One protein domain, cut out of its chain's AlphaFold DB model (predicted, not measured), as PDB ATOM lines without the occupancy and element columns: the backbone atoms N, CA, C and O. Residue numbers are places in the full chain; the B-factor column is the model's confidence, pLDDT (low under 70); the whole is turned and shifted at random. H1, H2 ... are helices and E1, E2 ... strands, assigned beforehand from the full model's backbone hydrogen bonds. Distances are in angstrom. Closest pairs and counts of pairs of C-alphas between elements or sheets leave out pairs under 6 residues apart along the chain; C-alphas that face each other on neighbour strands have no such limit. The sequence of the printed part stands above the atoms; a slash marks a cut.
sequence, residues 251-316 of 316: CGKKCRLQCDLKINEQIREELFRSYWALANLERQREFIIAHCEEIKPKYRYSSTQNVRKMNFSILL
ATOM      1  N   CYS A 251     -28.338   7.545  90.331       93.31
ATOM      2  CA  CYS A 251     -28.737   6.784  91.499       93.31
ATOM      3  C   CYS A 251     -28.462   7.618  92.751       93.31
ATOM      4  O   CYS A 251     -27.352   7.587  93.260       93.31
ATOM      5  N   GLY A 252     -29.485   8.281  93.298       90.94
ATOM      6  CA  GLY A 252     -29.308   9.178  94.445       90.94
ATOM      7  C   GLY A 252     -28.554   8.575  95.645       90.94
ATOM      8  O   GLY A 252     -28.420   7.360  95.785       90.94
ATOM      9  N   LYS A 253     -28.134   9.444  96.578       92.12
ATOM     10  CA  LYS A 253     -27.184   9.180  97.690       92.12
ATOM     11  C   LYS A 253     -27.407   7.902  98.522       92.12
ATOM     12  O   LYS A 253     -26.485   7.430  99.173       92.12
ATOM     13  N   LYS A 254     -28.616   7.331  98.514       95.56
ATOM     14  CA  LYS A 254     -28.960   6.068  99.194       95.56
ATOM     15  C   LYS A 254     -28.557   4.810  98.402       95.56
ATOM     16  O   LYS A 254     -28.855   3.697  98.831       95.56
ATOM     17  N   CYS A 255     -27.928   4.952  97.235       94.81
ATOM     18  CA  CYS A 255     -27.535   3.822  96.402       94.81
ATOM     19  C   CYS A 255     -26.398   3.017  97.048       94.81
ATOM     20  O   CYS A 255     -25.272   3.493  97.163       94.81
ATOM     21  N   ARG A 256     -26.674   1.754  97.396       95.12
ATOM     22  CA  ARG A 256     -25.690   0.822  97.978       95.12
ATOM     23  C   ARG A 256     -24.465   0.597  97.082       95.12
ATOM     24  O   ARG A 256     -23.393   0.293  97.589       95.12
ATOM     25  N   LEU A 257     -24.631   0.718  95.764       90.00
ATOM     26  CA  LEU A 257     -23.557   0.526  94.785       90.00
ATOM     27  C   LEU A 257     -22.769   1.807  94.491       90.00
ATOM     28  O   LEU A 257     -21.793   1.744  93.747       90.00
ATOM     29  N   GLN A 258     -23.197   2.942  95.061       93.12
ATOM     30  CA  GLN A 258     -22.576   4.253  94.878       93.12
ATOM     31  C   GLN A 258     -22.352   4.598  93.396       93.12
ATOM     32  O   GLN A 258     -21.299   5.108  93.025       93.12
ATOM     33  N   CYS A 259     -23.334   4.296  92.535       91.00
ATOM     34  CA  CYS A 259     -23.189   4.464  91.086       91.00
ATOM     35  C   CYS A 259     -22.809   5.897  90.697       91.00
ATOM     36  O   CYS A 259     -21.988   6.061  89.808       91.00
ATOM     37  N   ASP A 260     -23.336   6.905  91.398       90.75
ATOM     38  CA  ASP A 260     -23.033   8.320  91.143       90.75
ATOM     39  C   ASP A 260     -21.556   8.681  91.386       90.75
ATOM     40  O   ASP A 260     -21.078   9.661  90.831       90.75
ATOM     41  N   LEU A 261     -20.815   7.899  92.186       90.50
ATOM     42  CA  LEU A 261     -19.368   8.088  92.379       90.50
ATOM     43  C   LEU A 261     -18.533   7.405  91.290       90.50
ATOM     44  O   LEU A 261     -17.379   7.767  91.086       90.50
ATOM     45  N   LYS A 262     -19.088   6.380  90.637       91.06
ATOM     46  CA  LYS A 262     -18.390   5.584  89.618       91.06
ATOM     47  C   LYS A 262     -18.671   6.088  88.210       91.06
ATOM     48  O   LYS A 262     -17.789   6.073  87.363       91.06
ATOM     49  N   ILE A 263     -19.901   6.531  87.965       92.31
ATOM     50  CA  ILE A 263     -20.372   6.978  86.660       92.31
ATOM     51  C   ILE A 263     -20.841   8.422  86.779       92.31
ATOM     52  O   ILE A 263     -21.936   8.702  87.271       92.31
ATOM     53  N   ASN A 264     -20.020   9.336  86.276       93.88
ATOM     54  CA  ASN A 264     -20.387  10.741  86.185       93.88
ATOM     55  C   ASN A 264     -21.500  10.947  85.149       93.88
ATOM     56  O   ASN A 264     -21.627  10.176  84.197       93.88
ATOM     57  N   GLU A 265     -22.268  12.031  85.288       94.25
ATOM     58  CA  GLU A 265     -23.384  12.341  84.380       94.25
ATOM     59  C   GLU A 265     -22.950  12.389  82.908       94.25
ATOM     60  O   GLU A 265     -23.633  11.847  82.043       94.25
ATOM     61  N   GLN A 266     -21.760  12.929  82.633       95.12
ATOM     62  CA  GLN A 266     -21.190  12.988  81.283       95.12
ATOM     63  C   GLN A 266     -20.997  11.595  80.664       95.12
ATOM     64  O   GLN A 266     -21.392  11.366  79.523       95.12
ATOM     65  N   ILE A 267     -20.468  10.639  81.436       94.44
ATOM     66  CA  ILE A 267     -20.281   9.252  80.983       94.44
ATOM     67  C   ILE A 267     -21.647   8.598  80.740       94.44
ATOM     68  O   ILE A 267     -21.831   7.870  79.766       94.44
ATOM     69  N   ARG A 268     -22.646   8.882  81.588       95.12
ATOM     70  CA  ARG A 268     -24.017   8.370  81.406       95.12
ATOM     71  C   ARG A 268     -24.636   8.879  80.107       95.12
ATOM     72  O   ARG A 268     -25.295   8.109  79.409       95.12
ATOM     73  N   GLU A 269     -24.422  10.149  79.778       96.38
ATOM     74  CA  GLU A 269     -24.851  10.728  78.507       96.38
ATOM     75  C   GLU A 269     -24.132  10.114  77.309       96.38
ATOM     76  O   GLU A 269     -24.781   9.795  76.313       96.38
ATOM     77  N   GLU A 270     -22.822   9.909  77.395       96.38
ATOM     78  CA  GLU A 270     -22.037   9.296  76.326       96.38
ATOM     79  C   GLU A 270     -22.466   7.847  76.061       96.38
ATOM     80  O   GLU A 270     -22.752   7.478  74.917       96.38
ATOM     81  N   LEU A 271     -22.615   7.040  77.116       95.75
ATOM     82  CA  LEU A 271     -23.145   5.676  77.029       95.75
ATOM     83  C   LEU A 271     -24.554   5.661  76.428       95.75
ATOM     84  O   LEU A 271     -24.890   4.804  75.613       95.75
ATOM     85  N   PHE A 272     -25.389   6.632  76.796       97.12
ATOM     86  CA  PHE A 272     -26.731   6.750  76.246       97.12
ATOM     87  C   PHE A 272     -26.715   7.087  74.750       97.12
ATOM     88  O   PHE A 272     -27.425   6.448  73.972       97.12
ATOM     89  N   ARG A 273     -25.908   8.072  74.338       97.56
ATOM     90  CA  ARG A 273     -25.791   8.491  72.934       97.56
ATOM     91  C   ARG A 273     -25.226   7.363  72.076       97.56
ATOM     92  O   ARG A 273     -25.835   7.028  71.065       97.56
ATOM     93  N   SER A 274     -24.127   6.745  72.506       97.44
ATOM     94  CA  SER A 274     -23.493   5.628  71.794       97.44
ATOM     95  C   SER A 274     -24.437   4.431  71.638       97.44
ATOM     96  O   SER A 274     -24.593   3.925  70.529       97.44
ATOM     97  N   TYR A 275     -25.155   4.038  72.696       97.94
ATOM     98  CA  TYR A 275     -26.113   2.930  72.646       97.94
ATOM     99  C   TYR A 275     -27.268   3.173  71.657       97.94
ATOM    100  O   TYR A 275     -27.615   2.301  70.851       97.94
ATOM    101  N   TRP A 276     -27.895   4.353  71.699       98.25
ATOM    102  CA  TRP A 276     -29.047   4.652  70.841       98.25
ATOM    103  C   TRP A 276     -28.653   4.995  69.398       98.25
ATOM    104  O   TRP A 276     -29.430   4.701  68.485       98.25
ATOM    105  N   ALA A 277     -27.439   5.508  69.166       97.88
ATOM    106  CA  ALA A 277     -26.900   5.761  67.828       97.88
ATOM    107  C   ALA A 277     -26.804   4.489  66.965       97.88
ATOM    108  O   ALA A 277     -26.885   4.572  65.741       97.88
ATOM    109  N   LEU A 278     -26.708   3.305  67.582       97.88
ATOM    110  CA  LEU A 278     -26.664   2.027  66.862       97.88
ATOM    111  C   LEU A 278     -27.939   1.741  66.053       97.88
ATOM    112  O   LEU A 278     -27.871   0.995  65.076       97.88
ATOM    113  N   ALA A 279     -29.095   2.280  66.472       97.50
ATOM    114  CA  ALA A 279     -30.414   2.144  65.830       97.50
ATOM    115  C   ALA A 279     -30.830   0.705  65.426       97.50
ATOM    116  O   ALA A 279     -31.754   0.498  64.633       97.50
ATOM    117  N   ASN A 280     -30.176  -0.310  65.990       97.56
ATOM    118  CA  ASN A 280     -30.352  -1.718  65.673       97.56
ATOM    119  C   ASN A 280     -30.336  -2.530  66.970       97.56
ATOM    120  O   ASN A 280     -29.388  -2.445  67.747       97.56
ATOM    121  N   LEU A 281     -31.387  -3.325  67.184       96.38
ATOM    122  CA  LEU A 281     -31.590  -4.073  68.424       96.38
ATOM    123  C   LEU A 281     -30.494  -5.117  68.681       96.38
ATOM    124  O   LEU A 281     -30.137  -5.341  69.832       96.38
ATOM    125  N   GLU A 282     -29.967  -5.752  67.635       97.69
ATOM    126  CA  GLU A 282     -28.934  -6.777  67.796       97.69
ATOM    127  C   GLU A 282     -27.598  -6.140  68.169       97.69
ATOM    128  O   GLU A 282     -27.007  -6.497  69.183       97.69
ATOM    129  N   ARG A 283     -27.210  -5.069  67.467       98.06
ATOM    130  CA  ARG A 283     -26.020  -4.281  67.825       98.06
ATOM    131  C   ARG A 283     -26.115  -3.688  69.228       98.06
ATOM    132  O   ARG A 283     -25.123  -3.618  69.939       98.06
ATOM    133  N   GLN A 284     -27.309  -3.281  69.652       97.81
ATOM    134  CA  GLN A 284     -27.553  -2.821  71.021       97.81
ATOM    135  C   GLN A 284     -27.320  -3.922  72.062       97.81
ATOM    136  O   GLN A 284     -26.772  -3.651  73.129       97.81
ATOM    137  N   ARG A 285     -27.701  -5.170  71.770       96.44
ATOM    138  CA  ARG A 285     -27.414  -6.317  72.646       96.44
ATOM    139  C   ARG A 285     -25.924  -6.622  72.688       96.44
ATOM    140  O   ARG A 285     -25.383  -6.782  73.778       96.44
ATOM    141  N   GLU A 286     -25.268  -6.650  71.532       96.69
ATOM    142  CA  GLU A 286     -23.815  -6.826  71.426       96.69
ATOM    143  C   GLU A 286     -23.069  -5.746  72.211       96.69
ATOM    144  O   GLU A 286     -22.152  -6.063  72.961       96.69
ATOM    145  N   PHE A 287     -23.512  -4.489  72.118       96.50
ATOM    146  CA  PHE A 287     -22.965  -3.383  72.894       96.50
ATOM    147  C   PHE A 287     -23.064  -3.650  74.396       96.50
ATOM    148  O   PHE A 287     -22.074  -3.493  75.104       96.50
ATOM    149  N   ILE A 288     -24.221  -4.102  74.893       95.44
ATOM    150  CA  ILE A 288     -24.378  -4.445  76.315       95.44
ATOM    151  C   ILE A 288     -23.422  -5.579  76.696       95.44
ATOM    152  O   ILE A 288     -22.733  -5.465  77.704       95.44
ATOM    153  N   ILE A 289     -23.342  -6.641  75.889       93.38
ATOM    154  CA  ILE A 289     -22.484  -7.804  76.162       93.38
ATOM    155  C   ILE A 289     -21.008  -7.400  76.196       93.38
ATOM    156  O   ILE A 289     -20.287  -7.812  77.100       93.38
ATOM    157  N   ALA A 290     -20.565  -6.569  75.251       93.56
ATOM    158  CA  ALA A 290     -19.189  -6.085  75.170       93.56
ATOM    159  C   ALA A 290     -18.781  -5.233  76.382       93.56
ATOM    160  O   ALA A 290     -17.608  -5.203  76.740       93.56
ATOM    161  N   HIS A 291     -19.751  -4.580  77.026       91.69
ATOM    162  CA  HIS A 291     -19.556  -3.794  78.244       91.69
ATOM    163  C   HIS A 291     -20.013  -4.549  79.499       91.69
ATOM    164  O   HIS A 291     -20.280  -3.929  80.523       91.69
ATOM    165  N   CYS A 292     -20.139  -5.876  79.447       89.88
ATOM    166  CA  CYS A 292     -20.452  -6.710  80.602       89.88
ATOM    167  C   CYS A 292     -19.294  -7.652  80.948       89.88
ATOM    168  O   CYS A 292     -18.678  -8.260  80.079       89.88
ATOM    169  N   GLU A 293     -19.070  -7.848  82.240       88.75
ATOM    170  CA  GLU A 293     -18.206  -8.875  82.806       88.75
ATOM    171  C   GLU A 293     -19.017  -9.997  83.450       88.75
ATOM    172  O   GLU A 293     -20.082  -9.794  84.036       88.75
ATOM    173  N   GLU A 294     -18.489 -11.213  83.357       88.94
ATOM    174  CA  GLU A 294     -19.046 -12.361  84.057       88.94
ATOM    175  C   GLU A 294     -18.779 -12.239  85.563       88.94
ATOM    176  O   GLU A 294     -17.630 -12.212  86.015       88.94
ATOM    177  N   ILE A 295     -19.844 -12.228  86.367       88.19
ATOM    178  CA  ILE A 295     -19.717 -12.247  87.821       88.19
ATOM    179  C   ILE A 295     -19.407 -13.680  88.239       88.19
ATOM    180  O   ILE A 295     -20.262 -14.562  88.149       88.19
ATOM    181  N   LYS A 296     -18.201 -13.903  88.764       86.56
ATOM    182  CA  LYS A 296     -17.822 -15.171  89.399       86.56
ATOM    183  C   LYS A 296     -18.167 -15.104  90.889       86.56
ATOM    184  O   LYS A 296     -17.398 -14.521  91.657       86.56
ATOM    185  N   PRO A 297     -19.322 -15.640  91.333       84.94
ATOM    186  CA  PRO A 297     -19.680 -15.581  92.742       84.94
ATOM    187  C   PRO A 297     -18.668 -16.377  93.572       84.94
ATOM    188  O   PRO A 297     -18.263 -17.470  93.179       84.94
ATOM    189  N   LYS A 298     -18.305 -15.857  94.752       87.62
ATOM    190  CA  LYS A 298     -17.396 -16.543  95.689       87.62
ATOM    191  C   LYS A 298     -17.913 -17.931  96.082       87.62
ATOM    192  O   LYS A 298     -17.129 -18.857  96.253       87.62
ATOM    193  N   TYR A 299     -19.232 -18.061  96.213       86.50
ATOM    194  CA  TYR A 299     -19.905 -19.311  96.538       86.50
ATOM    195  C   TYR A 299     -21.033 -19.557  95.544       86.50
ATOM    196  O   TYR A 299     -21.862 -18.677  95.303       86.50
ATOM    197  N   ARG A 300     -21.079 -20.766  94.986       79.38
ATOM    198  CA  ARG A 300     -22.162 -21.229  94.120       79.38
ATOM    199  C   ARG A 300     -22.748 -22.487  94.736       79.38
ATOM    200  O   ARG A 300     -22.057 -23.492  94.855       79.38
ATOM    201  N   TYR A 301     -24.016 -22.432  95.124       75.44
ATOM    202  CA  TYR A 301     -24.727 -23.628  95.556       75.44
ATOM    203  C   TYR A 301     -25.063 -24.461  94.318       75.44
ATOM    204  O   TYR A 301     -25.890 -24.070  93.497       75.44
ATOM    205  N   SER A 302     -24.381 -25.590  94.156       69.06
ATOM    206  CA  SER A 302     -24.554 -26.530  93.046       69.06
ATOM    207  C   SER A 302     -25.651 -27.561  93.335       69.06
ATOM    208  O   SER A 302     -25.471 -28.739  93.048       69.06
ATOM    209  N   SER A 303     -26.762 -27.169  93.969       64.25
ATOM    210  CA  SER A 303     -27.744 -28.156  94.453       64.25
ATOM    211  C   SER A 303     -28.689 -28.689  93.366       64.25
ATOM    212  O   SER A 303     -29.578 -29.476  93.677       64.25
ATOM    213  N   THR A 304     -28.541 -28.266  92.109       73.69
ATOM    214  CA  THR A 304     -29.402 -28.695  91.000       73.69
ATOM    215  C   THR A 304     -28.574 -29.322  89.883       73.69
ATOM    216  O   THR A 304     -27.562 -28.755  89.475       73.69
ATOM    217  N   GLN A 305     -29.034 -30.463  89.351       75.81
ATOM    218  CA  GLN A 305     -28.435 -31.125  88.177       75.81
ATOM    219  C   GLN A 305     -28.332 -30.170  86.974       75.81
ATOM    220  O   GLN A 305     -27.372 -30.221  86.213       75.81
ATOM    221  N   ASN A 306     -29.275 -29.230  86.865       78.94
ATOM    222  CA  ASN A 306     -29.227 -28.127  85.913       78.94
ATOM    223  C   ASN A 306     -28.680 -26.873  86.591       78.94
ATOM    224  O   ASN A 306     -29.397 -26.171  87.312       78.94
ATOM    225  N   VAL A 307     -27.399 -26.583  86.379       77.06
ATOM    226  CA  VAL A 307     -26.786 -25.382  86.945       77.06
ATOM    227  C   VAL A 307     -27.197 -24.165  86.115       77.06
ATOM    228  O   VAL A 307     -26.965 -24.113  84.908       77.06
ATOM    229  N   ARG A 308     -27.804 -23.157  86.754       76.62
ATOM    230  CA  ARG A 308     -28.163 -21.894  86.078       76.62
ATOM    231  C   ARG A 308     -26.914 -21.232  85.489       76.62
ATOM    232  O   ARG A 308     -25.875 -21.232  86.151       76.62
ATOM    233  N   LYS A 309     -27.015 -20.650  84.286       79.19
ATOM    234  CA  LYS A 309     -25.928 -19.867  83.661       79.19
ATOM    235  C   LYS A 309     -25.471 -18.731  84.591       79.19
ATOM    236  O   LYS A 309     -26.253 -18.261  85.416       79.19
ATOM    237  N   MET A 310     -24.199 -18.335  84.484       75.62
ATOM    238  CA  MET A 310     -23.638 -17.253  85.299       75.62
ATOM    239  C   MET A 310     -24.306 -15.912  84.978       75.62
ATOM    240  O   MET A 310     -24.778 -15.687  83.862       75.62
ATOM    241  N   ASN A 311     -24.347 -15.033  85.978       82.06
ATOM    242  CA  ASN A 311     -24.857 -13.676  85.815       82.06
ATOM    243  C   ASN A 311     -23.750 -12.774  85.256       82.06
ATOM    244  O   ASN A 311     -22.590 -12.899  85.648       82.06
ATOM    245  N   PHE A 312     -24.125 -11.832  84.397       83.62
ATOM    246  CA  PHE A 312     -23.239 -10.787  83.890       83.62
ATOM    247  C   PHE A 312     -23.531  -9.460  84.612       83.62
ATOM    248  O   PHE A 312     -24.692  -9.158  84.897       83.62
ATOM    249  N   SER A 313     -22.497  -8.675  84.918       80.69
ATOM    250  CA  SER A 313     -22.599  -7.284  85.385       80.69
ATOM    251  C   SER A 313     -21.999  -6.342  84.362       80.69
ATOM    252  O   SER A 313     -20.975  -6.660  83.782       80.69
ATOM    253  N   ILE A 314     -22.571  -5.153  84.206       76.31
ATOM    254  CA  ILE A 314     -21.979  -4.107  83.366       76.31
ATOM    255  C   ILE A 314     -20.661  -3.628  84.004       76.31
ATOM    256  O   ILE A 314     -20.637  -3.324  85.198       76.31
ATOM    257  N   LEU A 315     -19.592  -3.590  83.204       62.59
ATOM    258  CA  LEU A 315     -18.308  -2.956  83.500       62.59
ATOM    259  C   LEU A 315     -18.522  -1.442  83.550       62.59
ATOM    260  O   LEU A 315     -18.973  -0.850  82.568       62.59
ATOM    261  N   LEU A 316     -18.227  -0.836  84.694       55.97
ATOM    262  CA  LEU A 316     -18.287   0.607  84.912       55.97
ATOM    263  C   LEU A 316     -17.013   1.061  85.604       55.97
ATOM    264  O   LEU A 316     -16.694   0.452  86.654       55.97
TER     265      LEU A 316
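Overview. This is residues 251 to 316 of the 316 residues of the protein "uncharacterized protein LOC115883320" of Sitophilus oryzae (UniProt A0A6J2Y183). A small hairpin of strands, E1 and E2, whose loop sticks out at residues 301 to 309, follows helices H2 and H3, which make a V; short H1 sits past the far end of H2. The 66 printed residues have three named helices, then two antiparallel strands: mostly helix. The whole is loose, radius of gyration of the C-alphas 15.7 A, and flat, spanning 43 by 34 by 13 A.

Along the chain. E1 is residues 292 to 294 and E2 312 to 314, ending at C-alpha (-21.979, -4.107, 83.366). H3 is residues 281 to 290, 14.3 A; H2 265 to 277, 18.2 A; H1 259 to 262, from C-alpha (-23.189, 4.464, 91.086).

Arrangement. E1 and E2 are antiparallel at 145 degrees, N 293 and O 313 being 2.7 A apart. The closest C-alphas of H3 and E2, Ile 288 and Ile 314, are 7.5 A apart. H2, with residues 275 to 276 alone, only just touches H3, with 3 pairs of C-alphas within 8 A, the closest Tyr 275 and Gln 284, 6.1 A; this helical hairpin has a steep tilt of 43 degrees. H1 and H2 meet only through their link. Every O i to N i+4 pair is within hydrogen-bond range in H2 and H3; H1 is too short for one.

Size, cuts and confidence. The printed part has no cut; the link E1 to E2 is long. Residues 302 to 303 and 315 to 316 have pLDDT under 70.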